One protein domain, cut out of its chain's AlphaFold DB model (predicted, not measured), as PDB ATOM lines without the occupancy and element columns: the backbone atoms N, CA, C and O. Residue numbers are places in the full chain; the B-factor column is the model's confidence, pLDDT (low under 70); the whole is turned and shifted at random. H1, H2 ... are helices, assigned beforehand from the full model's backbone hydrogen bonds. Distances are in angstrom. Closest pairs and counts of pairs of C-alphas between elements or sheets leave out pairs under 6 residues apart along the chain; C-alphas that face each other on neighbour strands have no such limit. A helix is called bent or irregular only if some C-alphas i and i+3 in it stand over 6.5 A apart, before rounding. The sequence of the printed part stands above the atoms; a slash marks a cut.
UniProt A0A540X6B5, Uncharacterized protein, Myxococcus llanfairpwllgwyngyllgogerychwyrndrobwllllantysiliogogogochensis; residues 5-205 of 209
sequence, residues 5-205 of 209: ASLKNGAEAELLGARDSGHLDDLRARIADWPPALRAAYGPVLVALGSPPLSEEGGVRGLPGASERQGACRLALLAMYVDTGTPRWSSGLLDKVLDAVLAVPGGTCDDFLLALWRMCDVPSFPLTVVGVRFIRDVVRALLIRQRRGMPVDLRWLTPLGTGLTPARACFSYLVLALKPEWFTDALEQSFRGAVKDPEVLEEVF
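AT A GLANCE: This is residues 5 to 205 of the 209 residues of an uncharacterized protein of Myxococcus llanfairpwllgwyngyllgogerychwyrndrobwllllantysiliogogogochensis (UniProt A0A540X6B5). Two bundles of helices stand one after the other along the longest axis: H1 to H5 side by side in one, H6, H7 and H8 in the other, with H6 crossing H4 steeply where they join. H9 packs on H8 at the far end, and H10 packs on the first residues of H7. The printed part has 201 residues, with ten named helices, H1 to H10 in chain order, and no named strand; the class is all helix. It is compact, with a radius of gyration of the C-alphas of 17.0 A, and spans 54 by 36 by 30 A.

IN THESE COORDINATES: H1, residues 5 to 17, begins at C-alpha 5 (-61.608, 5.636, 58.079). H2 holds residues 22 to 31 and H3 residues 36 to 48; H3 is only just irregular, with C-alphas 41 and 44 6.9 A apart. H4, residues 66 to 82, measures 23.8 A from first to last C-alpha. H5 holds residues 91 to 102 and H6 residues 109 to 120. H7, residues 129 to 147, is the longest at 26.7 A and begins at (-56.204, 24.961, 82.528). H8 holds residues 166 to 177, H9 residues 185 to 194, and H10 residues 198 to 204, ending at (-52.547, 32.190, 79.014).

HOW THE PARTS SIT: H4 and H7 are the hubs, touching four helices each. H1 touches H4 at a shallow tilt of 10 degrees, the same way; their closest C-alphas, Glu 12 and Leu 75, are 6.0 A apart. H2 and H3 form a hairpin, closest at the C-alphas of Ile 31 and Arg 39, 6.2 A. H3 touches H4, with the C-alphas of Tyr 42 and Ala 72 closest at 4.9 A. H3 also touches H5, with Pro 44 and Ala 100 closest at 5.3 A between C-alphas. H4 touches H6 at a steep tilt of 54 degrees, Arg 74 and Ala 115 closest at 4.8 A between C-alphas. H7 touches H8 at 33 degrees, only just short of steep, with the C-alphas of Ile 135 and Phe 171 closest at 6.2 A. H8 and H9 form a hairpin, with the C-alphas of Pro 166 and Ala 194 closest at 5.2 A. H7 touches H10 with residues 129 to 132 alone; the C-alphas of Val 129 and Val 200 are closest at 5.3 A. H1 and H9 are apart. Every O i to N i+4 pair is within hydrogen-bond range in H1 and H4 to H10; H2 has 5 of 6 and H3 7 of 9.

THE WHOLE: The C-alphas farthest apart, Glu 57 and Asp 185, are 54.4 A apart. The printed part has no cut. The links H3 to H4 and H7 to H8 are long, with 17 and 18 residues. The mean pLDDT of the printed part is 80.2; 29 residues are under 70, among them 56 to 62 and 83 to 88.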
ATOM      1  N   ALA A   5     -61.107   4.496  57.324       77.56
ATOM      2  CA  ALA A   5     -61.608   5.636  58.079       77.56
ATOM      3  C   ALA A   5     -62.476   5.193  59.267       77.56
ATOM      4  O   ALA A   5     -62.385   5.778  60.347       77.56
ATOM      5  N   SER A   6     -63.272   4.131  59.106       78.81
ATOM      6  CA  SER A   6     -64.109   3.590  60.182       78.81
ATOM      7  C   SER A   6     -63.278   2.992  61.317       78.81
ATOM      8  O   SER A   6     -63.611   3.212  62.480       78.81
ATOM      9  N   LEU A   7     -62.181   2.290  61.006       78.19
ATOM     10  CA  LEU A   7     -61.279   1.731  62.024       78.19
ATOM     11  C   LEU A   7     -60.602   2.829  62.853       78.19
ATOM     12  O   LEU A   7     -60.608   2.765  64.081       78.19
ATOM     13  N   LYS A   8     -60.082   3.865  62.182       78.75
ATOM     14  CA  LYS A   8     -59.472   5.031  62.832       78.75
ATOM     15  C   LYS A   8     -60.465   5.761  63.735       78.75
ATOM     16  O   LYS A   8     -60.180   5.984  64.907       78.75
ATOM     17  N   ASN A   9     -61.628   6.120  63.193       80.69
ATOM     18  CA  ASN A   9     -62.630   6.884  63.932       80.69
ATOM     19  C   ASN A   9     -63.173   6.090  65.127       80.69
ATOM     20  O   ASN A   9     -63.437   6.679  66.171       80.69
ATOM     21  N   GLY A  10     -63.308   4.765  64.992       77.19
ATOM     22  CA  GLY A  10     -63.675   3.881  66.096       77.19
ATOM     23  C   GLY A  10     -62.652   3.924  67.231       77.19
ATOM     24  O   GLY A  10     -63.024   4.202  68.364       77.19
ATOM     25  N   ALA A  11     -61.363   3.751  66.923       76.31
ATOM     26  CA  ALA A  11     -60.298   3.801  67.927       76.31
ATOM     27  C   ALA A  11     -60.202   5.166  68.635       76.31
ATOM     28  O   ALA A  11     -60.012   5.228  69.847       76.31
ATOM     29  N   GLU A  12     -60.366   6.268  67.898       78.25
ATOM     30  CA  GLU A  12     -60.388   7.616  68.480       78.25
ATOM     31  C   GLU A  12     -61.611   7.839  69.386       78.25
ATOM     32  O   GLU A  12     -61.476   8.421  70.460       78.25
ATOM     33  N   ALA A  13     -62.797   7.378  68.973       76.88
ATOM     34  CA  ALA A  13     -64.020   7.494  69.766       76.88
ATOM     35  C   ALA A  13     -63.952   6.655  71.048       76.88
ATOM     36  O   ALA A  13     -64.388   7.102  72.107       76.88
ATOM     37  N   GLU A  14     -63.378   5.459  70.960       73.56
ATOM     38  CA  GLU A  14     -63.158   4.595  72.113       73.56
ATOM     39  C   GLU A  14     -62.147   5.193  73.080       73.56
ATOM     40  O   GLU A  14     -62.438   5.243  74.268       73.56
ATOM     41  N   LEU A  15     -61.016   5.721  72.599       74.56
ATOM     42  CA  LEU A  15     -60.063   6.412  73.469       74.56
ATOM     43  C   LEU A  15     -60.669   7.643  74.129       74.56
ATOM     44  O   LEU A  15     -60.323   7.919  75.261       74.56
ATOM     45  N   LEU A  16     -61.572   8.363  73.460       72.69
ATOM     46  CA  LEU A  16     -62.313   9.472  74.067       72.69
ATOM     47  C   LEU A  16     -63.327   9.016  75.131       72.69
ATOM     48  O   LEU A  16     -63.651   9.795  76.028       72.69
ATOM     49  N   GLY A  17     -63.870   7.802  75.006       66.81
ATOM     50  CA  GLY A  17     -64.823   7.218  75.959       66.81
ATOM     51  C   GLY A  17     -64.159   6.469  77.120       66.81
ATOM     52  O   GLY A  17     -64.714   6.409  78.217       66.81
ATOM     53  N   ALA A  18     -62.974   5.923  76.873       65.19
ATOM     54  CA  ALA A  18     -62.061   5.346  77.841       65.19
ATOM     55  C   ALA A  18     -61.557   6.426  78.797       65.19
ATOM     56  O   ALA A  18     -61.386   7.572  78.404       65.19
ATOM     57  N   ARG A  19     -61.314   6.085  80.062       57.78
ATOM     58  CA  ARG A  19     -60.678   7.010  81.015       57.78
ATOM     59  C   ARG A  19     -59.372   6.486  81.585       57.78
ATOM     60  O   ARG A  19     -58.754   7.247  82.313       57.78
ATOM     61  N   ASP A  20     -58.971   5.248  81.288       59.84
ATOM     62  CA  ASP A  20     -57.798   4.586  81.865       59.84
ATOM     63  C   ASP A  20     -56.893   3.900  80.821       59.84
ATOM     64  O   ASP A  20     -57.227   3.756  79.643       59.84
ATOM     65  N   SER A  21     -55.706   3.490  81.272       57.62
ATOM     66  CA  SER A  21     -54.649   2.915  80.438       57.62
ATOM     67  C   SER A  21     -54.917   1.489  79.940       57.62
ATOM     68  O   SER A  21     -54.199   1.031  79.051       57.62
ATOM     69  N   GLY A  22     -55.918   0.775  80.481       61.78
ATOM     70  CA  GLY A  22     -56.230  -0.605  80.068       61.78
ATOM     71  C   GLY A  22     -56.607  -0.700  78.587       61.78
ATOM     72  O   GLY A  22     -56.310  -1.680  77.907       61.78
ATOM     73  N   HIS A  23     -57.145   0.391  78.050       72.88
ATOM     74  CA  HIS A  23     -57.574   0.498  76.665       72.88
ATOM     75  C   HIS A  23     -56.428   0.541  75.638       72.88
ATOM     76  O   HIS A  23     -56.670   0.295  74.456       72.88
ATOM     77  N   LEU A  24     -55.182   0.820  76.047       74.56
ATOM     78  CA  LEU A  24     -54.038   0.821  75.123       74.56
ATOM     79  C   LEU A  24     -53.622  -0.596  74.710       74.56
ATOM     80  O   LEU A  24     -53.303  -0.820  73.539       74.56
ATOM     81  N   ASP A  25     -53.671  -1.556  75.634       73.75
ATOM     82  CA  ASP A  25     -53.369  -2.959  75.332       73.75
ATOM     83  C   ASP A  25     -54.480  -3.601  74.484       73.75
ATOM     84  O   ASP A  25     -54.184  -4.316  73.521       73.75
ATOM     85  N   ASP A  26     -55.743  -3.259  74.753       78.44
ATOM     86  CA  ASP A  26     -56.888  -3.667  73.927       78.44
ATOM     87  C   ASP A  26     -56.804  -3.088  72.507       78.44
ATOM     88  O   ASP A  26     -57.037  -3.784  71.510       78.44
ATOM     89  N   LEU A  27     -56.425  -1.811  72.389       80.06
ATOM     90  CA  LEU A  27     -56.196  -1.179  71.097       80.06
ATOM     91  C   LEU A  27     -55.055  -1.876  70.346       80.06
ATOM     92  O   LEU A  27     -55.213  -2.190  69.166       80.06
ATOM     93  N   ARG A  28     -53.936  -2.187  71.013       80.81
ATOM     94  CA  ARG A  28     -52.816  -2.924  70.406       80.81
ATOM     95  C   ARG A  28     -53.260  -4.267  69.837       80.81
ATOM     96  O   ARG A  28     -52.894  -4.578  68.702       80.81
ATOM     97  N   ALA A  29     -54.024  -5.048  70.604       81.00
ATOM     98  CA  ALA A  29     -54.494  -6.364  70.175       81.00
ATOM     99  C   ALA A  29     -55.258  -6.280  68.845       81.00
ATOM    100  O   ALA A  29     -55.053  -7.101  67.959       81.00
ATOM    101  N   ARG A  30     -56.054  -5.224  68.656       80.19
ATOM    102  CA  ARG A  30     -56.809  -4.985  67.416       80.19
ATOM    103  C   ARG A  30     -55.959  -4.449  66.276       80.19
ATOM    104  O   ARG A  30     -56.235  -4.759  65.119       80.19
ATOM    105  N   ILE A  31     -54.935  -3.647  66.578       81.31
ATOM    106  CA  ILE A  31     -54.010  -3.141  65.558       81.31
ATOM    107  C   ILE A  31     -53.252  -4.288  64.889       81.31
ATOM    108  O   ILE A  31     -52.917  -4.163  63.714       81.31
ATOM    109  N   ALA A  32     -53.030  -5.421  65.563       78.81
ATOM    110  CA  ALA A  32     -52.408  -6.595  64.947       78.81
ATOM    111  C   ALA A  32     -53.125  -7.042  63.654       78.81
ATOM    112  O   ALA A  32     -52.447  -7.408  62.689       78.81
ATOM    113  N   ASP A  33     -54.454  -6.891  63.610       82.88
ATOM    114  CA  ASP A  33     -55.317  -7.253  62.480       82.88
ATOM    115  C   ASP A  33     -55.504  -6.119  61.452       82.88
ATOM    116  O   ASP A  33     -56.190  -6.284  60.438       82.88
ATOM    117  N   TRP A  34     -54.928  -4.935  61.691       84.81
ATOM    118  CA  TRP A  34     -55.083  -3.794  60.790       84.81
ATOM    119  C   TRP A  34     -54.226  -3.923  59.520       84.81
ATOM    120  O   TRP A  34     -53.170  -4.565  59.513       84.81
ATOM    121  N   PRO A  35     -54.621  -3.237  58.432       86.19
ATOM    122  CA  PRO A  35     -53.805  -3.117  57.230       86.19
ATOM    123  C   PRO A  35     -52.362  -2.649  57.517       86.19
ATOM    124  O   PRO A  35     -52.158  -1.801  58.392       86.19
ATOM    125  N   PRO A  36     -51.348  -3.129  56.763       85.12
ATOM    126  CA  PRO A  36     -49.933  -2.863  57.050       85.12
ATOM    127  C   PRO A  36     -49.564  -1.383  57.199       85.12
ATOM    128  O   PRO A  36     -48.804  -1.040  58.097       85.12
ATOM    129  N   ALA A  37     -50.133  -0.505  56.368       84.62
ATOM    130  CA  ALA A  37     -49.874   0.934  56.432       84.62
ATOM    131  C   ALA A  37     -50.340   1.558  57.760       84.62
ATOM    132  O   ALA A  37     -49.645   2.398  58.329       84.62
ATOM    133  N   LEU A  38     -51.482   1.111  58.297       85.44
ATOM    134  CA  LEU A  38     -51.946   1.547  59.612       85.44
ATOM    135  C   LEU A  38     -51.063   0.966  60.721       85.44
ATOM    136  O   LEU A  38     -50.649   1.696  61.613       85.44
ATOM    137  N   ARG A  39     -50.680  -0.313  60.648       86.56
ATOM    138  CA  ARG A  39     -49.752  -0.894  61.637       86.56
ATOM    139  C   ARG A  39     -48.421  -0.141  61.685       86.56
ATOM    140  O   ARG A  39     -47.938   0.170  62.768       86.56
ATOM    141  N   ALA A  40     -47.879   0.219  60.522       85.94
ATOM    142  CA  ALA A  40     -46.640   0.981  60.406       85.94
ATOM    143  C   ALA A  40     -46.753   2.410  60.969       85.94
ATOM    144  O   ALA A  40     -45.785   2.914  61.531       85.94
ATOM    145  N   ALA A  41     -47.916   3.060  60.842       87.38
ATOM    146  CA  ALA A  41     -48.130   4.400  61.391       87.38
ATOM    147  C   ALA A  41     -48.374   4.401  62.911       87.38
ATOM    148  O   ALA A  41     -47.849   5.260  63.610       87.38
ATOM    149  N   TYR A  42     -49.163   3.455  63.431       87.69
ATOM    150  CA  TYR A  42     -49.628   3.473  64.827       87.69
ATOM    151  C   TYR A  42     -48.760   2.626  65.768       87.69
ATOM    152  O   TYR A  42     -48.697   2.909  66.963       87.69
ATOM    153  N   GLY A  43     -48.068   1.604  65.256       87.50
ATOM    154  CA  GLY A  43     -47.225   0.708  66.051       87.50
ATOM    155  C   GLY A  43     -46.160   1.435  66.882       87.50
ATOM    156  O   GLY A  43     -46.140   1.252  68.100       87.50
ATOM    157  N   PRO A  44     -45.318   2.300  66.280       88.25
ATOM    158  CA  PRO A  44     -44.303   3.053  67.023       88.25
ATOM    159  C   PRO A  44     -44.896   3.930  68.133       88.25
ATOM    160  O   PRO A  44     -44.327   4.029  69.218       88.25
ATOM    161  N   VAL A  45     -46.064   4.525  67.878       88.25
ATOM    162  CA  VAL A  45     -46.781   5.368  68.843       88.25
ATOM    163  C   VAL A  45     -47.215   4.563  70.063       88.25
ATOM    164  O   VAL A  45     -46.963   4.988  71.187       88.25
ATOM    165  N   LEU A  46     -47.822   3.392  69.862       85.62
ATOM    166  CA  LEU A  46     -48.227   2.528  70.972       85.62
ATOM    167  C   LEU A  46     -47.030   2.097  71.822       85.62
ATOM    168  O   LEU A  46     -47.109   2.112  73.048       85.62
ATOM    169  N   VAL A  47     -45.900   1.779  71.184       86.50
ATOM    170  CA  VAL A  47     -44.669   1.430  71.904       86.50
ATOM    171  C   VAL A  47     -44.162   2.599  72.747       86.50
ATOM    172  O   VAL A  47     -43.801   2.414  73.908       86.50
ATOM    173  N   ALA A  48     -44.187   3.819  72.205       86.69
ATOM    174  CA  ALA A  48     -43.815   5.019  72.955       86.69
ATOM    175  C   ALA A  48     -44.745   5.296  74.148       86.69
ATOM    176  O   ALA A  48     -44.289   5.823  75.165       86.69
ATOM    177  N   LEU A  49     -46.017   4.906  74.040       83.75
ATOM    178  CA  LEU A  49     -47.021   4.993  75.103       83.75
ATOM    179  C   LEU A  49     -46.946   3.837  76.120       83.75
ATOM    180  O   LEU A  49     -47.721   3.819  77.071       83.75
ATOM    181  N   GLY A  50     -45.995   2.909  75.966       81.88
ATOM    182  CA  GLY A  50     -45.720   1.843  76.934       81.88
ATOM    183  C   GLY A  50     -46.250   0.463  76.549       81.88
ATOM    184  O   GLY A  50     -45.998  -0.495  77.280       81.88
ATOM    185  N   SER A  51     -46.925   0.320  75.406       82.62
ATOM    186  CA  SER A  51     -47.317  -0.996  74.906       82.62
ATOM    187  C   SER A  51     -46.090  -1.795  74.430       82.62
ATOM    188  O   SER A  51     -45.138  -1.225  73.896       82.62
ATOM    189  N   PRO A  52     -46.077  -3.132  74.557       82.31
ATOM    190  CA  PRO A  52     -44.972  -3.927  74.028       82.31
ATOM    191  C   PRO A  52     -44.883  -3.855  72.486       82.31
ATOM    192  O   PRO A  52     -45.904  -3.635  71.825       82.31
ATOM    193  N   PRO A  53     -43.700  -4.096  71.882       81.75
ATOM    194  CA  PRO A  53     -43.519  -4.073  70.428       81.75
ATOM    195  C   PRO A  53     -44.486  -5.005  69.687       81.75
ATOM    196  O   PRO A  53     -44.791  -6.101  70.160       81.75
ATOM    197  N   LEU A  54     -44.984  -4.587  68.521       77.56
ATOM    198  CA  LEU A  54     -45.740  -5.474  67.630       77.56
ATOM    199  C   LEU A  54     -44.779  -6.507  67.019       77.56
ATOM    200  O   LEU A  54     -43.695  -6.138  66.577       77.56
ATOM    201  N   SER A  55     -45.165  -7.786  66.994       70.19
ATOM    202  CA  SER A  55     -44.368  -8.834  66.346       70.19
ATOM    203  C   SER A  55     -44.217  -8.533  64.850       70.19
ATOM    204  O   SER A  55     -45.212  -8.291  64.165       70.19
ATOM    205  N   GLU A  56     -42.983  -8.552  64.339       61.56
ATOM    206  CA  GLU A  56     -42.656  -8.321  62.924       61.56
ATOM    207  C   GLU A  56     -43.035  -9.528  62.045       61.56
ATOM    208  O   GLU A  56     -42.193 -10.158  61.410       61.56
ATOM    209  N   GLU A  57     -44.314  -9.888  61.993       52.59
ATOM    210  CA  GLU A  57     -44.790 -10.901  61.054       52.59
ATOM    211  C   GLU A  57     -45.336 -10.232  59.787       52.59
ATOM    212  O   GLU A  57     -46.423  -9.643  59.753       52.59
ATOM    213  N   GLY A  58     -44.536 -10.322  58.719       50.25
ATOM    214  CA  GLY A  58     -44.900  -9.915  57.363       50.25
ATOM    215  C   GLY A  58     -44.318  -8.561  56.967       50.25
ATOM    216  O   GLY A  58     -44.775  -7.515  57.419       50.25
ATOM    217  N   GLY A  59     -43.319  -8.600  56.076       49.84
ATOM    218  CA  GLY A  59     -42.609  -7.425  55.572       49.84
ATOM    219  C   GLY A  59     -43.545  -6.278  55.187       49.84
ATOM    220  O   GLY A  59     -44.539  -6.472  54.483       49.84
ATOM    221  N   VAL A  60     -43.206  -5.082  55.665       54.44
ATOM    222  CA  VAL A  60     -43.966  -3.843  55.481       54.44
ATOM    223  C   VAL A  60     -44.119  -3.547  53.986       54.44
ATOM    224  O   VAL A  60     -43.242  -2.970  53.349       54.44
ATOM    225  N   ARG A  61     -45.246  -3.952  53.397       56.25
ATOM    226  CA  ARG A  61     -45.664  -3.508  52.064       56.25
ATOM    227  C   ARG A  61     -46.747  -2.451  52.233       56.25
ATOM    228  O   ARG A  61     -47.912  -2.776  52.430       56.25
ATOM    229  N   GLY A  62     -46.333  -1.188  52.175       66.19
ATOM    230  CA  GLY A  62     -47.215  -0.021  52.208       66.19
ATOM    231  C   GLY A  62     -46.660   1.072  53.108       66.19
ATOM    232  O   GLY A  62     -46.716   0.953  54.329       66.19
ATOM    233  N   LEU A  63     -46.120   2.133  52.504       80.62
ATOM    234  CA  LEU A  63     -45.750   3.336  53.245       80.62
ATOM    235  C   LEU A  63     -47.031   4.029  53.734       80.62
ATOM    236  O   LEU A  63     -47.975   4.156  52.949       80.62
ATOM    237  N   PRO A  64     -47.088   4.477  54.998       84.62
ATOM    238  CA  PRO A  64     -48.257   5.170  55.514       84.62
ATOM    239  C   PRO A  64     -48.458   6.503  54.789       84.62
ATOM    240  O   PRO A  64     -47.533   7.313  54.666       84.62
ATOM    241  N   GLY A  65     -49.679   6.739  54.316       89.31
ATOM    242  CA  GLY A  65     -50.083   8.017  53.749       89.31
ATOM    243  C   GLY A  65     -50.261   9.088  54.827       89.31
ATOM    244  O   GLY A  65     -50.177   8.834  56.029       89.31
ATOM    245  N   ALA A  66     -50.516  10.325  54.398       88.25
ATOM    246  CA  ALA A  66     -50.691  11.449  55.322       88.25
ATOM    247  C   ALA A  66     -51.885  11.248  56.275       88.25
ATOM    248  O   ALA A  66     -51.822  11.638  57.438       88.25
ATOM    249  N   SER A  67     -52.961  10.603  55.810       87.75
ATOM    250  CA  SER A  67     -54.152  10.338  56.631       87.75
ATOM    251  C   SER A  67     -53.858   9.366  57.778       87.75
ATOM    252  O   SER A  67     -54.298   9.592  58.913       87.75
ATOM    253  N   GLU A  68     -53.086   8.312  57.493       88.88
ATOM    254  CA  GLU A  68     -52.662   7.309  58.468       88.88
ATOM    255  C   GLU A  68     -51.731   7.926  59.509       88.88
ATOM    256  O   GLU A  68     -51.969   7.759  60.704       88.88
ATOM    257  N   ARG A  69     -50.731   8.705  59.074       90.81
ATOM    258  CA  ARG A  69     -49.796   9.390  59.979       90.81
ATOM    259  C   ARG A  69     -50.504  10.399  60.879       90.81
ATOM    260  O   ARG A  69     -50.346  10.343  62.092       90.81
ATOM    261  N   GLN A  70     -51.366  11.251  60.320       89.62
ATOM    262  CA  GLN A  70     -52.166  12.200  61.106       89.62
ATOM    263  C   GLN A  70     -53.114  11.499  62.080       89.62
ATOM    264  O   GLN A  70     -53.385  12.015  63.161       89.62
ATOM    265  N   GLY A  71     -53.644  10.333  61.702       87.62
ATOM    266  CA  GLY A  71     -54.448   9.519  62.605       87.62
ATOM    267  C   GLY A  71     -53.635   8.949  63.763       87.62
ATOM    268  O   GLY A  71     -54.072   9.057  64.902       87.62
ATOM    269  N   ALA A  72     -52.424   8.452  63.499       89.50
ATOM    270  CA  ALA A  72     -51.514   7.997  64.545       89.50
ATOM    271  C   ALA A  72     -51.144   9.135  65.511       89.50
ATOM    272  O   ALA A  72     -51.220   8.948  66.722       89.50
ATOM    273  N   CYS A  73     -50.845  10.335  64.996       91.19
ATOM    274  CA  CYS A  73     -50.618  11.527  65.819       91.19
ATOM    275  C   CYS A  73     -51.825  11.854  66.702       91.19
ATOM    276  O   CYS A  73     -51.675  12.104  67.896       91.19
ATOM    277  N   ARG A  74     -53.030  11.868  66.118       89.19
ATOM    278  CA  ARG A  74     -54.260  12.199  66.846       89.19
ATOM    279  C   ARG A  74     -54.541  11.171  67.932       89.19
ATOM    280  O   ARG A  74     -54.879  11.554  69.045       89.19
ATOM    281  N   LEU A  75     -54.341   9.895  67.632       86.06
ATOM    282  CA  LEU A  75     -54.491   8.818  68.594       86.06
ATOM    283  C   LEU A  75     -53.472   8.933  69.739       86.06
ATOM    284  O   LEU A  75     -53.842   8.776  70.897       86.06
ATOM    285  N   ALA A  76     -52.222   9.293  69.431       87.19
ATOM    286  CA  ALA A  76     -51.190   9.554  70.433       87.19
ATOM    287  C   ALA A  76     -51.569  10.705  71.372       87.19
ATOM    288  O   ALA A  76     -51.461  10.596  72.591       87.19
ATOM    289  N   LEU A  77     -52.021  11.816  70.787       87.94
ATOM    290  CA  LEU A  77     -52.462  13.005  71.508       87.94
ATOM    291  C   LEU A  77     -53.653  12.700  72.413       87.94
ATOM    292  O   LEU A  77     -53.643  13.098  73.573       87.94
ATOM    293  N   LEU A  78     -54.638  11.961  71.899       82.88
ATOM    294  CA  LEU A  78     -55.787  11.509  72.675       82.88
ATOM    295  C   LEU A  78     -55.350  10.594  73.817       82.88
ATOM    296  O   LEU A  78     -55.737  10.839  74.948       82.88
ATOM    297  N   ALA A  79     -54.487   9.610  73.572       81.00
ATOM    298  CA  ALA A  79     -53.985   8.733  74.628       81.00
ATOM    299  C   ALA A  79     -53.231   9.501  75.732       81.00
ATOM    300  O   ALA A  79     -53.407   9.213  76.912       81.00
ATOM    301  N   MET A  80     -52.427  10.510  75.374       82.00
ATOM    302  CA  MET A  80     -51.741  11.366  76.353       82.00
ATOM    303  C   MET A  80     -52.692  12.306  77.105       82.00
ATOM    304  O   MET A  80     -52.392  12.699  78.233       82.00
ATOM    305  N   TYR A  81     -53.801  12.699  76.475       77.31
ATOM    306  CA  TYR A  81     -54.782  13.618  77.045       77.31
ATOM    307  C   TYR A  81     -55.836  12.913  77.909       77.31
ATOM    308  O   TYR A  81     -56.272  13.478  78.909       77.31
ATOM    309  N   VAL A  82     -56.256  11.702  77.529       72.06
ATOM    310  CA  VAL A  82     -57.422  11.016  78.108       72.06
ATOM    311  C   VAL A  82     -57.084  10.182  79.364       72.06
ATOM    312  O   VAL A  82     -57.975   9.653  80.023       72.06
ATOM    313  N   ASP A  83     -55.826  10.144  79.809       57.88
ATOM    314  CA  ASP A  83     -55.464   9.407  81.030       57.88
ATOM    315  C   ASP A  83     -55.811  10.177  82.335       57.88
ATOM    316  O   ASP A  83     -55.224  11.214  82.651       57.88
ATOM    317  N   THR A  84     -56.799   9.631  83.064       52.16
ATOM    318  CA  THR A  84     -57.189   9.723  84.494       52.16
ATOM    319  C   THR A  84     -56.678  10.877  85.376       52.16
ATOM    320  O   THR A  84     -55.494  10.925  85.668       52.16
ATOM    321  N   GLY A  85     -57.576  11.663  85.997       49.59
ATOM    322  CA  GLY A  85     -57.404  12.341  87.311       49.59
ATOM    323  C   GLY A  85     -56.339  13.449  87.460       49.59
ATOM    324  O   GLY A  85     -56.597  14.460  88.111       49.59
ATOM    325  N   THR A  86     -55.176  13.287  86.841       49.44
ATOM    326  CA  THR A  86     -54.059  14.215  86.722       49.44
ATOM    327  C   THR A  86     -53.351  13.951  85.389       49.44
ATOM    328  O   THR A  86     -53.016  12.809  85.079       49.44
ATOM    329  N   PRO A  87     -53.067  14.998  84.607       57.22
ATOM    330  CA  PRO A  87     -52.413  14.858  83.312       57.22
ATOM    331  C   PRO A  87     -51.028  14.200  83.423       57.22
ATOM    332  O   PRO A  87     -50.172  14.674  84.170       57.22
ATOM    333  N   ARG A  88     -50.790  13.117  82.668       61.28
ATOM    334  CA  ARG A  88     -49.532  12.339  82.698       61.28
ATOM    335  C   ARG A  88     -48.507  12.683  81.616       61.28
ATOM    336  O   ARG A  88     -47.452  12.042  81.571       61.28
ATOM    337  N   TRP A  89     -48.748  13.676  80.757       72.19
ATOM    338  CA  TRP A  89     -47.749  14.081  79.760       72.19
ATOM    339  C   TRP A  89     -46.561  14.781  80.443       72.19
ATOM    340  O   TRP A  89     -46.446  15.997  80.539       72.19
ATOM    341  N   SER A  90     -45.617  13.996  80.951       73.62
ATOM    342  CA  SER A  90     -44.293  14.540  81.235       73.62
ATOM    343  C   SER A  90     -43.658  14.999  79.920       73.62
ATOM    344  O   SER A  90     -43.901  14.406  78.864       73.62
ATOM    345  N   SER A  91     -42.791  16.010  79.985       74.75
ATOM    346  CA  SER A  91     -41.972  16.424  78.839       74.75
ATOM    347  C   SER A  91     -41.255  15.234  78.189       74.75
ATOM    348  O   SER A  91     -41.219  15.129  76.969       74.75
ATOM    349  N   GLY A  92     -40.782  14.279  78.999       83.50
ATOM    350  CA  GLY A  92     -40.138  13.057  78.521       83.50
ATOM    351  C   GLY A  92     -41.066  12.091  77.773       83.50
ATOM    352  O   GLY A  92     -40.634  11.494  76.791       83.50
ATOM    353  N   LEU A  93     -42.324  11.922  78.197       84.44
ATOM    354  CA  LEU A  93     -43.289  11.092  77.461       84.44
ATOM    355  C   LEU A  93     -43.668  11.748  76.130       84.44
ATOM    356  O   LEU A  93     -43.670  11.083  75.097       84.44
ATOM    357  N   LEU A  94     -43.923  13.058  76.154       87.75
ATOM    358  CA  LEU A  94     -44.221  13.830  74.952       87.75
ATOM    359  C   LEU A  94     -43.077  13.739  73.932       87.75
ATOM    360  O   LEU A  94     -43.330  13.509  72.752       87.75
ATOM    361  N   ASP A  95     -41.825  13.860  74.380       88.75
ATOM    362  CA  ASP A  95     -40.665  13.727  73.500       88.75
ATOM    363  C   ASP A  95     -40.562  12.331  72.879       88.75
ATOM    364  O   ASP A  95     -40.366  12.227  71.670       88.75
ATOM    365  N   LYS A  96     -40.781  11.264  73.658       89.69
ATOM    366  CA  LYS A  96     -40.794   9.886  73.133       89.69
ATOM    367  C   LYS A  96     -41.878   9.677  72.078       89.69
ATOM    368  O   LYS A  96     -41.622   9.046  71.056       89.69
ATOM    369  N   VAL A  97     -43.081  10.197  72.320       89.75
ATOM    370  CA  VAL A  97     -44.200  10.096  71.372       89.75
ATOM    371  C   VAL A  97     -43.901  10.878  70.094       89.75
ATOM    372  O   VAL A  97     -44.131  10.368  68.998       89.75
ATOM    373  N   LEU A  98     -43.354  12.089  70.216       89.56
ATOM    374  CA  LEU A  98     -42.940  12.888  69.064       89.56
ATOM    375  C   LEU A  98     -41.869  12.171  68.244       89.56
ATOM    376  O   LEU A  98     -42.003  12.075  67.027       89.56
ATOM    377  N   ASP A  99     -40.845  11.622  68.893       90.88
ATOM    378  CA  ASP A  99     -39.776  10.896  68.209       90.88
ATOM    379  C   ASP A  99     -40.312   9.641  67.505       90.88
ATOM    380  O   ASP A  99     -39.928   9.360  66.371       90.88
ATOM    381  N   ALA A 100     -41.264   8.930  68.119       90.25
ATOM    382  CA  ALA A 100     -41.897   7.763  67.516       90.25
ATOM    383  C   ALA A 100     -42.718   8.104  66.264       90.25
ATOM    384  O   ALA A 100     -42.625   7.397  65.263       90.25
ATOM    385  N   VAL A 101     -43.488   9.196  66.292       87.38
ATOM    386  CA  VAL A 101     -44.236   9.670  65.117       87.38
ATOM    387  C   VAL A 101     -43.289  10.128  64.009       87.38
ATOM    388  O   VAL A 101     -43.506   9.811  62.844       87.38
ATOM    389  N   LEU A 102     -42.239  10.874  64.354       87.81
ATOM    390  CA  LEU A 102     -41.276  11.387  63.377       87.81
ATOM    391  C   LEU A 102     -40.397  10.280  62.779       87.81
ATOM    392  O   LEU A 102     -39.896  10.435  61.667       87.81
ATOM    393  N   ALA A 103     -40.240   9.156  63.482       87.56
ATOM    394  CA  ALA A 103     -39.594   7.958  62.958       87.56
ATOM    395  C   ALA A 103     -40.465   7.197  61.941       87.56
ATOM    396  O   ALA A 103     -39.939   6.371  61.190       87.56
ATOM    397  N   VAL A 104     -41.778   7.464  61.873       87.56
ATOM    398  CA  VAL A 104     -42.645   6.898  60.831       87.56
ATOM    399  C   VAL A 104     -42.220   7.464  59.469       87.56
ATOM    400  O   VAL A 104     -42.101   8.683  59.330       87.56
ATOM    401  N   PRO A 105     -42.034   6.632  58.426       85.25
ATOM    402  CA  PRO A 105     -41.661   7.114  57.101       85.25
ATOM    403  C   PRO A 105     -42.589   8.223  56.581       85.25
ATOM    404  O   PRO A 105     -43.799   8.032  56.453       85.25
ATOM    405  N   GLY A 106     -42.006   9.383  56.268       85.50
ATOM    406  CA  GLY A 106     -42.738  10.566  55.807       85.50
ATOM    407  C   GLY A 106     -43.459  11.353  56.908       85.50
ATOM    408  O   GLY A 106     -44.184  12.288  56.575       85.50
ATOM    409  N   GLY A 107     -43.286  10.989  58.182       86.44
ATOM    410  CA  GLY A 107     -43.812  11.724  59.329       86.44
ATOM    411  C   GLY A 107     -43.191  13.112  59.446       86.44
ATOM    412  O   GLY A 107     -41.983  13.292  59.285       86.44
ATOM    413  N   THR A 108     -44.028  14.109  59.715       88.19
ATOM    414  CA  THR A 108     -43.606  15.508  59.841       88.19
ATOM    415  C   THR A 108     -44.180  16.148  61.100       88.19
ATOM    416  O   THR A 108     -45.162  15.680  61.678       88.19
ATOM    417  N   CYS A 109     -43.597  17.275  61.509       87.44
ATOM    418  CA  CYS A 109     -44.183  18.115  62.553       87.44
ATOM    419  C   CYS A 109     -45.581  18.637  62.159       87.44
ATOM    420  O   CYS A 109     -46.428  18.820  63.033       87.44
ATOM    421  N   ASP A 110     -45.845  18.827  60.859       87.75
ATOM    422  CA  ASP A 110     -47.149  19.270  60.352       87.75
ATOM    423  C   ASP A 110     -48.237  18.224  60.602       87.75
ATOM    424  O   ASP A 110     -49.342  18.584  61.007       87.75
ATOM    425  N   ASP A 111     -47.924  16.931  60.445       88.50
ATOM    426  CA  ASP A 111     -48.870  15.851  60.743       88.50
ATOM    427  C   ASP A 111     -49.329  15.908  62.212       88.50
ATOM    428  O   ASP A 111     -50.499  15.659  62.514       88.50
ATOM    429  N   PHE A 112     -48.434  16.291  63.128       89.12
ATOM    430  CA  PHE A 112     -48.730  16.421  64.556       89.12
ATOM    431  C   PHE A 112     -49.502  17.703  64.890       89.12
ATOM    432  O   PHE A 112     -50.477  17.660  65.642       89.12
ATOM    433  N   LEU A 113     -49.111  18.844  64.311       88.94
ATOM    434  CA  LEU A 113     -49.816  20.115  64.513       88.94
ATOM    435  C   LEU A 113     -51.240  20.071  63.953       88.94
ATOM    436  O   LEU A 113     -52.168  20.532  64.614       88.94
ATOM    437  N   LEU A 114     -51.430  19.480  62.770       88.75
ATOM    438  CA  LEU A 114     -52.752  19.277  62.179       88.75
ATOM    439  C   LEU A 114     -53.604  18.331  63.026       88.75
ATOM    440  O   LEU A 114     -54.798  18.575  63.204       88.75
ATOM    441  N   ALA A 115     -53.010  17.263  63.565       90.00
ATOM    442  CA  ALA A 115     -53.705  16.350  64.464       90.00
ATOM    443  C   ALA A 115     -54.158  17.045  65.757       90.00
ATOM    444  O   ALA A 115     -55.319  16.895  66.138       90.00
ATOM    445  N   LEU A 116     -53.290  17.851  66.383       90.50
ATOM    446  CA  LEU A 116     -53.636  18.637  67.570       90.50
ATOM    447  C   LEU A 116     -54.730  19.662  67.266       90.50
ATOM    448  O   LEU A 116     -55.718  19.739  67.989       90.50
ATOM    449  N   TRP A 117     -54.614  20.395  66.161       89.38
ATOM    450  CA  TRP A 117     -55.634  21.361  65.760       89.38
ATOM    451  C   TRP A 117     -56.998  20.713  65.503       89.38
ATOM    452  O   TRP A 117     -58.016  21.244  65.941       89.38
ATOM    453  N   ARG A 118     -57.029  19.544  64.846       87.31
ATOM    454  CA  ARG A 118     -58.266  18.765  64.657       87.31
ATOM    455  C   ARG A 118     -58.817  18.230  65.975       87.31
ATOM    456  O   ARG A 118     -60.029  18.173  66.133       87.31
ATOM    457  N   MET A 119     -57.954  17.849  66.917       86.50
ATOM    458  CA  MET A 119     -58.381  17.425  68.250       86.50
ATOM    459  C   MET A 119     -59.039  18.579  69.019       86.50
ATOM    460  O   MET A 119     -60.092  18.381  69.616       86.50
ATOM    461  N   CYS A 120     -58.484  19.790  68.931       87.88
ATOM    462  CA  CYS A 120     -59.065  20.998  69.524       87.88
ATOM    463  C   CYS A 120     -60.416  21.407  68.907       87.88
ATOM    464  O   CYS A 120     -61.133  22.222  69.487       87.88
ATOM    465  N   ASP A 121     -60.766  20.880  67.733       84.75
ATOM    466  CA  ASP A 121     -62.064  21.118  67.094       84.75
ATOM    467  C   ASP A 121     -63.168  20.182  67.601       84.75
ATOM    468  O   ASP A 121     -64.348  20.405  67.342       84.75
ATOM    469  N   VAL A 122     -62.803  19.122  68.326       79.38
ATOM    470  CA  VAL A 122     -63.770  18.172  68.872       79.38
ATOM    471  C   VAL A 122     -64.554  18.862  69.998       79.38
ATOM    472  O   VAL A 122     -63.941  19.282  70.979       79.38
ATOM    473  N   PRO A 123     -65.899  18.949  69.933       70.12
ATOM    474  CA  PRO A 123     -66.692  19.651  70.949       70.12
ATOM    475  C   PRO A 123     -66.523  19.103  72.371       70.12
ATOM    476  O   PRO A 123     -66.682  19.834  73.343       70.12
ATOM    477  N   SER A 124     -66.193  17.814  72.497       69.38
ATOM    478  CA  SER A 124     -65.934  17.148  73.773       69.38
ATOM    479  C   SER A 124     -64.521  17.368  74.314       69.38
ATOM    480  O   SER A 124     -64.189  16.764  75.328       69.38
ATOM    481  N   PHE A 125     -63.677  18.171  73.655       77.00
ATOM    482  CA  PHE A 125     -62.366  18.569  74.162       77.00
ATOM    483  C   PHE A 125     -62.508  19.888  74.944       77.00
ATOM    484  O   PHE A 125     -62.486  20.968  74.342       77.00
ATOM    485  N   PRO A 126     -62.708  19.848  76.276       80.25
ATOM    486  CA  PRO A 126     -62.870  21.064  77.053       80.25
ATOM    487  C   PRO A 126     -61.542  21.820  77.130       80.25
ATOM    488  O   PRO A 126     -60.490  21.250  77.438       80.25
ATOM    489  N   LEU A 127     -61.594  23.135  76.914       87.00
ATOM    490  CA  LEU A 127     -60.460  23.999  77.219       87.00
ATOM    491  C   LEU A 127     -60.443  24.306  78.720       87.00
ATOM    492  O   LEU A 127     -61.005  25.301  79.158       87.00
ATOM    493  N   THR A 128     -59.808  23.432  79.494       88.44
ATOM    494  CA  THR A 128     -59.473  23.653  80.910       88.44
ATOM    495  C   THR A 128     -58.037  24.170  81.041       88.44
ATOM    496  O   THR A 128     -57.265  24.085  80.085       88.44
ATOM    497  N   VAL A 129     -57.618  24.622  82.229       87.56
ATOM    498  CA  VAL A 129     -56.204  24.961  82.528       87.56
ATOM    499  C   VAL A 129     -55.256  23.814  82.152       87.56
ATOM    500  O   VAL A 129     -54.202  24.015  81.550       87.56
ATOM    501  N   VAL A 130     -55.665  22.581  82.453       85.00
ATOM    502  CA  VAL A 130     -54.941  21.357  82.090       85.00
ATOM    503  C   VAL A 130     -54.826  21.226  80.566       85.00
ATOM    504  O   VAL A 130     -53.733  20.994  80.052       85.00
ATOM    505  N   GLY A 131     -55.915  21.463  79.830       86.88
ATOM    506  CA  GLY A 131     -55.910  21.484  78.364       86.88
ATOM    507  C   GLY A 131     -55.015  22.576  77.768       86.88
ATOM    508  O   GLY A 131     -54.293  22.312  76.809       86.88
ATOM    509  N   VAL A 132     -54.987  23.777  78.354       88.94
ATOM    510  CA  VAL A 132     -54.071  24.856  77.932       88.94
ATOM    511  C   VAL A 132     -52.620  24.417  78.072       88.94
ATOM    512  O   VAL A 132     -51.841  24.567  77.131       88.94
ATOM    513  N   ARG A 133     -52.254  23.858  79.232       88.19
ATOM    514  CA  ARG A 133     -50.892  23.371  79.491       88.19
ATOM    515  C   ARG A 133     -50.504  22.271  78.511       88.19
ATOM    516  O   ARG A 133     -49.423  22.347  77.937       88.19
ATOM    517  N   PHE A 134     -51.413  21.337  78.227       88.06
ATOM    518  CA  PHE A 134     -51.202  20.305  77.211       88.06
ATOM    519  C   PHE A 134     -50.878  20.903  75.843       88.06
ATOM    520  O   PHE A 134     -49.838  20.606  75.255       88.06
ATOM    521  N   ILE A 135     -51.761  21.776  75.347       90.06
ATOM    522  CA  ILE A 135     -51.605  22.422  74.042       90.06
ATOM    523  C   ILE A 135     -50.274  23.180  74.001       90.06
ATOM    524  O   ILE A 135     -49.517  23.045  73.039       90.06
ATOM    525  N   ARG A 136     -49.962  23.944  75.053       89.62
ATOM    526  CA  ARG A 136     -48.720  24.714  75.168       89.62
ATOM    527  C   ARG A 136     -47.486  23.822  75.115       89.62
ATOM    528  O   ARG A 136     -46.567  24.134  74.360       89.62
ATOM    529  N   ASP A 137     -47.455  22.742  75.887       88.88
ATOM    530  CA  ASP A 137     -46.302  21.843  75.962       88.88
ATOM    531  C   ASP A 137     -46.058  21.146  74.622       88.88
ATOM    532  O   ASP A 137     -44.926  21.127  74.133       88.88
ATOM    533  N   VAL A 138     -47.125  20.669  73.973       89.50
ATOM    534  CA  VAL A 138     -47.059  20.074  72.633       89.50
ATOM    535  C   VAL A 138     -46.540  21.077  71.604       89.50
ATOM    536  O   VAL A 138     -45.572  20.793  70.891       89.50
ATOM    537  N   VAL A 139     -47.149  22.263  71.529       88.81
ATOM    538  CA  VAL A 139     -46.746  23.311  70.580       88.81
ATOM    539  C   VAL A 139     -45.288  23.706  70.815       88.81
ATOM    540  O   VAL A 139     -44.505  23.791  69.867       88.81
ATOM    541  N   ARG A 140     -44.878  23.879  72.075       87.81
ATOM    542  CA  ARG A 140     -43.493  24.200  72.434       87.81
ATOM    543  C   ARG A 140     -42.525  23.110  71.979       87.81
ATOM    544  O   ARG A 140     -41.502  23.436  71.374       87.81
ATOM    545  N   ALA A 141     -42.830  21.839  72.238       87.38
ATOM    546  CA  ALA A 141     -41.978  20.717  71.851       87.38
ATOM    547  C   ALA A 141     -41.805  20.615  70.324       87.38
ATOM    548  O   ALA A 141     -40.697  20.365  69.837       87.38
ATOM    549  N   LEU A 142     -42.870  20.881  69.560       86.25
ATOM    550  CA  LEU A 142     -42.843  20.902  68.094       86.25
ATOM    551  C   LEU A 142     -42.026  22.074  67.545       86.25
ATOM    552  O   LEU A 142     -41.210  21.891  66.643       86.25
ATOM    553  N   LEU A 143     -42.171  23.271  68.117       82.06
ATOM    554  CA  LEU A 143     -41.403  24.439  67.679       82.06
ATOM    555  C   LEU A 143     -39.920  24.356  68.054       82.06
ATOM    556  O   LEU A 143     -39.072  24.841  67.304       82.06
ATOM    557  N   ILE A 144     -39.567  23.711  69.171       85.12
ATOM    558  CA  ILE A 144     -38.161  23.412  69.488       85.12
ATOM    559  C   ILE A 144     -37.550  22.530  68.391       85.12
ATOM    560  O   ILE A 144     -36.442  22.811  67.933       85.12
ATOM    561  N   ARG A 145     -38.275  21.505  67.926       85.25
ATOM    562  CA  ARG A 145     -37.843  20.657  66.803       85.25
ATOM    563  C   ARG A 145     -37.779  21.436  65.490       85.25
ATOM    564  O   ARG A 145     -36.806  21.287  64.754       85.25
ATOM    565  N   GLN A 146     -38.726  22.348  65.247       81.44
ATOM    566  CA  GLN A 146     -38.668  23.244  64.090       81.44
ATOM    567  C   GLN A 146     -37.367  24.053  64.066       81.44
ATOM    568  O   GLN A 146     -36.656  24.078  63.063       81.44
ATOM    569  N   ARG A 147     -37.015  24.686  65.192       80.25
ATOM    570  CA  ARG A 147     -35.782  25.484  65.315       80.25
ATOM    571  C   ARG A 147     -34.509  24.662  65.102       80.25
ATOM    572  O   ARG A 147     -33.484  25.231  64.752       80.25
ATOM    573  N   ARG A 148     -34.570  23.339  65.283       83.06
ATOM    574  CA  ARG A 148     -33.473  22.398  65.006       83.06
ATOM    575  C   ARG A 148     -33.413  21.933  63.545       83.06
ATOM    576  O   ARG A 148     -32.638  21.036  63.236       83.06
ATOM    577  N   GLY A 149     -34.191  22.546  62.652       78.31
ATOM    578  CA  GLY A 149     -34.117  22.317  61.207       78.31
ATOM    579  C   GLY A 149     -35.237  21.452  60.631       78.31
ATOM    580  O   GLY A 149     -35.171  21.103  59.456       78.31
ATOM    581  N   MET A 150     -36.271  21.118  61.410       79.00
ATOM    582  CA  MET A 150     -37.453  20.441  60.868       79.00
ATOM    583  C   MET A 150     -38.420  21.475  60.267       79.00
ATOM    584  O   MET A 150     -38.912  22.338  60.995       79.00
ATOM    585  N   PRO A 151     -38.707  21.444  58.957       76.88
ATOM    586  CA  PRO A 151     -39.634  22.397  58.362       76.88
ATOM    587  C   PRO A 151     -41.046  22.201  58.926       76.88
ATOM    588  O   PRO A 151     -41.471  21.080  59.202       76.88
ATOM    589  N   VAL A 152     -41.752  23.318  59.095       79.81
ATOM    590  CA  VAL A 152     -43.157  23.366  59.512       79.81
ATOM    591  C   VAL A 152     -43.860  24.378  58.622       79.81
ATOM    592  O   VAL A 152     -43.465  25.549  58.605       79.81
ATOM    593  N   ASP A 153     -44.881  23.943  57.891       79.12
ATOM    594  CA  ASP A 153     -45.746  24.837  57.131       79.12
ATOM    595  C   ASP A 153     -46.955  25.212  57.983       79.12
ATOM    596  O   ASP A 153     -47.813  24.387  58.272       79.12
ATOM    597  N   LEU A 154     -47.035  26.478  58.382       76.69
ATOM    598  CA  LEU A 154     -48.134  27.008  59.191       76.69
ATOM    599  C   LEU A 154     -49.143  27.809  58.353       76.69
ATOM    600  O   LEU A 154     -50.072  28.386  58.910       76.69
ATOM    601  N   ARG A 155     -49.017  27.840  57.017       75.94
ATOM    602  CA  ARG A 155     -49.923  28.611  56.140       75.94
ATOM    603  C   ARG A 155     -51.378  28.140  56.208       75.94
ATOM    604  O   ARG A 155     -52.291  28.889  55.865       75.94
ATOM    605  N   TRP A 156     -51.624  26.925  56.686       76.44
ATOM    606  CA  TRP A 156     -52.974  26.415  56.927       76.44
ATOM    607  C   TRP A 156     -53.638  27.020  58.179       76.44
ATOM    608  O   TRP A 156     -54.852  26.899  58.322       76.44
ATOM    609  N   LEU A 157     -52.888  27.708  59.055       75.12
ATOM    610  CA  LEU A 157     -53.438  28.442  60.205       75.12
ATOM    611  C   LEU A 157     -53.941  29.845  59.854       75.12
ATOM    612  O   LEU A 157     -54.621  30.467  60.667       75.12
ATOM    613  N   THR A 158     -53.611  30.346  58.663       61.34
ATOM    614  CA  THR A 158     -53.801  31.754  58.295       61.34
ATOM    615  C   THR A 158     -55.257  32.221  58.136       61.34
ATOM    616  O   THR A 158     -55.489  33.415  58.316       61.34
ATOM    617  N   PRO A 159     -56.281  31.378  57.879       58.34
ATOM    618  CA  PRO A 159     -57.657  31.814  58.045       58.34
ATOM    619  C   PRO A 159     -58.113  31.497  59.473       58.34
ATOM    620  O   PRO A 159     -58.711  30.452  59.735       58.34
ATOM    621  N   LEU A 160     -57.862  32.416  60.406       62.25
ATOM    622  CA  LEU A 160     -58.612  32.439  61.663       62.25
ATOM    623  C   LEU A 160     -60.034  32.881  61.332       62.25
ATOM    624  O   LEU A 160     -60.348  34.067  61.289       62.25
ATOM    625  N   GLY A 161     -60.871  31.908  60.988       57.06
ATOM    626  CA  GLY A 161     -62.291  32.139  60.779       57.06
ATOM    627  C   GLY A 161     -62.970  32.571  62.076       57.06
ATOM    628  O   GLY A 161     -62.511  32.277  63.180       57.06
ATOM    629  N   THR A 162     -64.105  33.247  61.943       63.31
ATOM    630  CA  THR A 162     -65.047  33.401  63.050       63.31
ATOM    631  C   THR A 162     -65.632  32.030  63.420       63.31
ATOM    632  O   THR A 162     -65.758  31.150  62.569       63.31
ATOM    633  N   GLY A 163     -65.974  31.821  64.696       71.06
ATOM    634  CA  GLY A 163     -66.615  30.576  65.150       71.06
ATOM    635  C   GLY A 163     -65.667  29.427  65.521       71.06
ATOM    636  O   GLY A 163     -66.090  28.275  65.519       71.06
ATOM    637  N   LEU A 164     -64.403  29.714  65.853       80.50
ATOM    638  CA  LEU A 164     -63.512  28.706  66.437       80.50
ATOM    639  C   LEU A 164     -64.021  28.252  67.810       80.50
ATOM    640  O   LEU A 164     -64.498  29.062  68.610       80.50
ATOM    641  N   THR A 165     -63.845  26.966  68.115       87.19
ATOM    642  CA  THR A 165     -63.986  26.474  69.489       87.19
ATOM    643  C   THR A 165     -62.955  27.163  70.398       87.19
ATOM    644  O   THR A 165     -61.880  27.556  69.923       87.19
ATOM    645  N   PRO A 166     -63.215  27.272  71.714       88.75
ATOM    646  CA  PRO A 166     -62.242  27.801  72.670       88.75
ATOM    647  C   PRO A 166     -60.858  27.149  72.534       88.75
ATOM    648  O   PRO A 166     -59.846  27.841  72.431       88.75
ATOM    649  N   ALA A 167     -60.801  25.815  72.461       89.25
ATOM    650  CA  ALA A 167     -59.545  25.074  72.366       89.25
ATOM    651  C   ALA A 167     -58.786  25.342  71.059       89.25
ATOM    652  O   ALA A 167     -57.559  25.461  71.067       89.25
ATOM    653  N   ARG A 168     -59.497  25.485  69.935       88.44
ATOM    654  CA  ARG A 168     -58.883  25.793  68.640       88.44
ATOM    655  C   ARG A 168     -58.369  27.228  68.596       88.44
ATOM    656  O   ARG A 168     -57.265  27.452  68.111       88.44
ATOM    657  N   ALA A 169     -59.106  28.168  69.188       87.31
ATOM    658  CA  ALA A 169     -58.628  29.531  69.393       87.31
ATOM    659  C   ALA A 169     -57.363  29.557  70.272       87.31
ATOM    660  O   ALA A 169     -56.403  30.242  69.927       87.31
ATOM    661  N   CYS A 170     -57.320  28.766  71.354       89.00
ATOM    662  CA  CYS A 170     -56.142  28.629  72.219       89.00
ATOM    663  C   CYS A 170     -54.926  28.087  71.464       89.00
ATOM    664  O   CYS A 170     -53.856  28.690  71.503       89.00
ATOM    665  N   PHE A 171     -55.091  26.981  70.735       90.19
ATOM    666  CA  PHE A 171     -54.027  26.406  69.914       90.19
ATOM    667  C   PHE A 171     -53.489  27.421  68.904       90.19
ATOM    668  O   PHE A 171     -52.281  27.637  68.833       90.19
ATOM    669  N   SER A 172     -54.377  28.065  68.146       86.44
ATOM    670  CA  SER A 172     -53.980  29.042  67.137       86.44
ATOM    671  C   SER A 172     -53.237  30.222  67.754       86.44
ATOM    672  O   SER A 172     -52.193  30.611  67.236       86.44
ATOM    673  N   TYR A 173     -53.732  30.740  68.881       86.56
ATOM    674  CA  TYR A 173     -53.048  31.778  69.642       86.56
ATOM    675  C   TYR A 173     -51.646  31.323  70.059       86.56
ATOM    676  O   TYR A 173     -50.681  32.010  69.755       86.56
ATOM    677  N   LEU A 174     -51.500  30.148  70.679       87.50
ATOM    678  CA  LEU A 174     -50.208  29.660  71.174       87.50
ATOM    679  C   LEU A 174     -49.197  29.386  70.053       87.50
ATOM    680  O   LEU A 174     -48.016  29.681  70.217       87.50
ATOM    681  N   VAL A 175     -49.629  28.855  68.907       84.88
ATOM    682  CA  VAL A 175     -48.733  28.636  67.759       84.88
ATOM    683  C   VAL A 175     -48.265  29.965  67.163       84.88
ATOM    684  O   VAL A 175     -47.080  30.118  66.866       84.88
ATOM    685  N   LEU A 176     -49.176  30.927  67.003       80.12
ATOM    686  CA  LEU A 176     -48.891  32.201  66.337       80.12
ATOM    687  C   LEU A 176     -48.201  33.207  67.269       80.12
ATOM    688  O   LEU A 176     -47.329  33.940  66.821       80.12
ATOM    689  N   ALA A 177     -48.473  33.179  68.573       75.00
ATOM    690  CA  ALA A 177     -47.757  33.976  69.573       75.00
ATOM    691  C   ALA A 177     -46.266  33.609  69.669       75.00
ATOM    692  O   ALA A 177     -45.440  34.435  70.045       75.00
ATOM    693  N   LEU A 178     -45.894  32.386  69.279       70.06
ATOM    694  CA  LEU A 178     -44.496  31.946  69.220       70.06
ATOM    695  C   LEU A 178     -43.785  32.361  67.913       70.06
ATOM    696  O   LEU A 178     -42.588  32.091  67.758       70.06
ATOM    697  N   LYS A 179     -44.503  33.039  67.007       71.25
ATOM    698  CA  LYS A 179     -44.025  33.680  65.772       71.25
ATOM    699  C   LYS A 179     -44.406  35.169  65.805       71.25
ATOM    700  O   LYS A 179     -45.437  35.537  65.246       71.25
ATOM    701  N   PRO A 180     -43.607  36.031  66.466       65.50
ATOM    702  CA  PRO A 180     -43.939  37.445  66.665       65.50
ATOM    703  C   PRO A 180     -44.306  38.183  65.374       65.50
ATOM    704  O   PRO A 180     -45.167  39.052  65.385       65.50
ATOM    705  N   GLU A 181     -43.699  37.798  64.250       68.56
ATOM    706  CA  GLU A 181     -43.978  38.327  62.914       68.56
ATOM    707  C   GLU A 181     -45.410  38.073  62.407       68.56
ATOM    708  O   GLU A 181     -45.855  38.730  61.468       68.56
ATOM    709  N   TRP A 182     -46.123  37.112  62.995       67.50
ATOM    710  CA  TRP A 182     -47.497  36.738  62.639       67.50
ATOM    711  C   TRP A 182     -48.499  37.042  63.750       67.50
ATOM    712  O   TRP A 182     -49.707  36.882  63.560       67.50
ATOM    713  N   PHE A 183     -48.007  37.467  64.911       69.69
ATOM    714  CA  PHE A 183     -48.851  37.901  66.002       69.69
ATOM    715  C   PHE A 183     -49.543  39.219  65.639       69.69
ATOM    716  O   PHE A 183     -48.925  40.143  65.114       69.69
ATOM    717  N   THR A 184     -50.841  39.309  65.920       70.62
ATOM    718  CA  THR A 184     -51.637  40.522  65.701       70.62
ATOM    719  C   THR A 184     -52.571  40.746  66.885       70.62
ATOM    720  O   THR A 184     -53.018  39.788  67.513       70.62
ATOM    721  N   ASP A 185     -52.949  41.994  67.160       76.94
ATOM    722  CA  ASP A 185     -53.946  42.291  68.203       76.94
ATOM    723  C   ASP A 185     -55.287  41.584  67.930       76.94
ATOM    724  O   ASP A 185     -55.992  41.168  68.850       76.94
ATOM    725  N   ALA A 186     -55.618  41.366  66.652       73.38
ATOM    726  CA  ALA A 186     -56.810  40.637  66.221       73.38
ATOM    727  C   ALA A 186     -56.809  39.161  66.668       73.38
ATOM    728  O   ALA A 186     -57.866  38.593  66.950       73.38
ATOM    729  N   LEU A 187     -55.632  38.541  66.760       76.25
ATOM    730  CA  LEU A 187     -55.434  37.165  67.225       76.25
ATOM    731  C   LEU A 187     -55.757  37.026  68.712       76.25
ATOM    732  O   LEU A 187     -56.515  36.140  69.114       76.25
ATOM    733  N   GLU A 188     -55.222  37.938  69.520       83.06
ATOM    734  CA  GLU A 188     -55.511  38.008  70.948       83.06
ATOM    735  C   GLU A 188     -56.989  38.318  71.207       83.06
ATOM    736  O   GLU A 188     -57.635  37.642  72.010       83.06
ATOM    737  N   GLN A 189     -57.557  39.290  70.490       82.19
ATOM    738  CA  GLN A 189     -58.978  39.624  70.595       82.19
ATOM    739  C   GLN A 189     -59.874  38.445  70.207       82.19
ATOM    740  O   GLN A 189     -60.869  38.193  70.883       82.19
ATOM    741  N   SER A 190     -59.510  37.685  69.172       79.75
ATOM    742  CA  SER A 190     -60.241  36.475  68.775       79.75
ATOM    743  C   SER A 190     -60.197  35.410  69.871       79.75
ATOM    744  O   SER A 190     -61.228  34.820  70.197       79.75
ATOM    745  N   PHE A 191     -59.035  35.206  70.500       85.25
ATOM    746  CA  PHE A 191     -58.894  34.283  71.626       85.25
ATOM    747  C   PHE A 191     -59.726  34.718  72.843       85.25
ATOM    748  O   PHE A 191     -60.541  33.937  73.328       85.25
ATOM    749  N   ARG A 192     -59.619  35.980  73.283       85.75
ATOM    750  CA  ARG A 192     -60.451  36.549  74.369       85.75
ATOM    751  C   ARG A 192     -61.947  36.583  74.014       85.75
ATOM    752  O   ARG A 192     -62.826  36.564  74.879       85.75
ATOM    753  N   GLY A 193     -62.263  36.649  72.724       84.88
ATOM    754  CA  GLY A 193     -63.610  36.528  72.182       84.88
ATOM    755  C   GLY A 193     -64.185  35.128  72.388       84.88
ATOM    756  O   GLY A 193     -65.313  35.010  72.866       84.88
ATOM    757  N   ALA A 194     -63.399  34.094  72.083       84.88
ATOM    758  CA  ALA A 194     -63.792  32.687  72.166       84.88
ATOM    759  C   ALA A 194     -63.728  32.108  73.591       84.88
ATOM    760  O   ALA A 194     -64.533  31.246  73.938       84.88
ATOM    761  N   VAL A 195     -62.796  32.573  74.424       85.94
ATOM    762  CA  VAL A 195     -62.571  32.064  75.782       85.94
ATOM    763  C   VAL A 195     -63.101  33.048  76.816       85.94
ATOM    764  O   VAL A 195     -62.693  34.207  76.850       85.94
ATOM    765  N   LYS A 196     -64.015  32.577  77.670       87.06
ATOM    766  CA  LYS A 196     -64.633  33.374  78.745       87.06
ATOM    767  C   LYS A 196     -64.252  32.925  80.151       87.06
ATOM    768  O   LYS A 196     -64.571  33.625  81.104       87.06
ATOM    769  N   ASP A 197     -63.590  31.781  80.270       89.88
ATOM    770  CA  ASP A 197     -63.136  31.246  81.548       89.88
ATOM    771  C   ASP A 197     -61.944  32.075  82.072       89.88
ATOM    772  O   ASP A 197     -60.917  32.150  81.387       89.88
ATOM    773  N   PRO A 198     -62.063  32.727  83.246       89.31
ATOM    774  CA  PRO A 198     -61.012  33.580  83.786       89.31
ATOM    775  C   PRO A 198     -59.743  32.806  84.160       89.31
ATOM    776  O   PRO A 198     -58.659  33.347  83.967       89.31
ATOM    777  N   GLU A 199     -59.842  31.552  84.611       90.75
ATOM    778  CA  GLU A 199     -58.667  30.749  84.985       90.75
ATOM    779  C   GLU A 199     -57.838  30.395  83.747       90.75
ATOM    780  O   GLU A 199     -56.609  30.457  83.749       90.75
ATOM    781  N   VAL A 200     -58.516  30.071  82.643       90.25
ATOM    782  CA  VAL A 200     -57.876  29.823  81.344       90.25
ATOM    783  C   VAL A 200     -57.221  31.096  80.811       90.25
ATOM    784  O   VAL A 200     -56.117  31.040  80.265       90.25
ATOM    785  N   LEU A 201     -57.889  32.243  80.950       89.00
ATOM    786  CA  LEU A 201     -57.339  33.529  80.528       89.00
ATOM    787  C   LEU A 201     -56.111  33.914  81.354       89.00
ATOM    788  O   LEU A 201     -55.135  34.360  80.763       89.00
ATOM    789  N   GLU A 202     -56.132  33.717  82.670       90.31
ATOM    790  CA  GLU A 202     -54.986  33.970  83.551       90.31
ATOM    791  C   GLU A 202     -53.822  33.016  83.256       90.31
ATOM    792  O   GLU A 202     -52.671  33.438  83.192       90.31
ATOM    793  N   GLU A 203     -54.103  31.741  82.977       90.31
ATOM    794  CA  GLU A 203     -53.069  30.775  82.597       90.31
ATOM    795  C   GLU A 203     -52.387  31.156  81.269       90.31
ATOM    796  O   GLU A 203     -51.194  30.900  81.104       90.31
ATOM    797  N   VAL A 204     -53.112  31.740  80.304       85.62
ATOM    798  CA  VAL A 204     -52.547  32.190  79.014       85.62
ATOM    799  C   VAL A 204     -51.908  33.579  79.110       85.62
ATOM    800  O   VAL A 204     -50.861  33.800  78.502       85.62
ATOM    801  N   PHE A 205     -52.506  34.484  79.883       87.06
ATOM    802  CA  PHE A 205     -52.058  35.855  80.120       87.06
ATOM    803  C   PHE A 205     -51.824  36.074  81.618       87.06
ATOM    804  O   PHE A 205     -52.634  36.743  82.271       87.06
TER     805      PHE A 205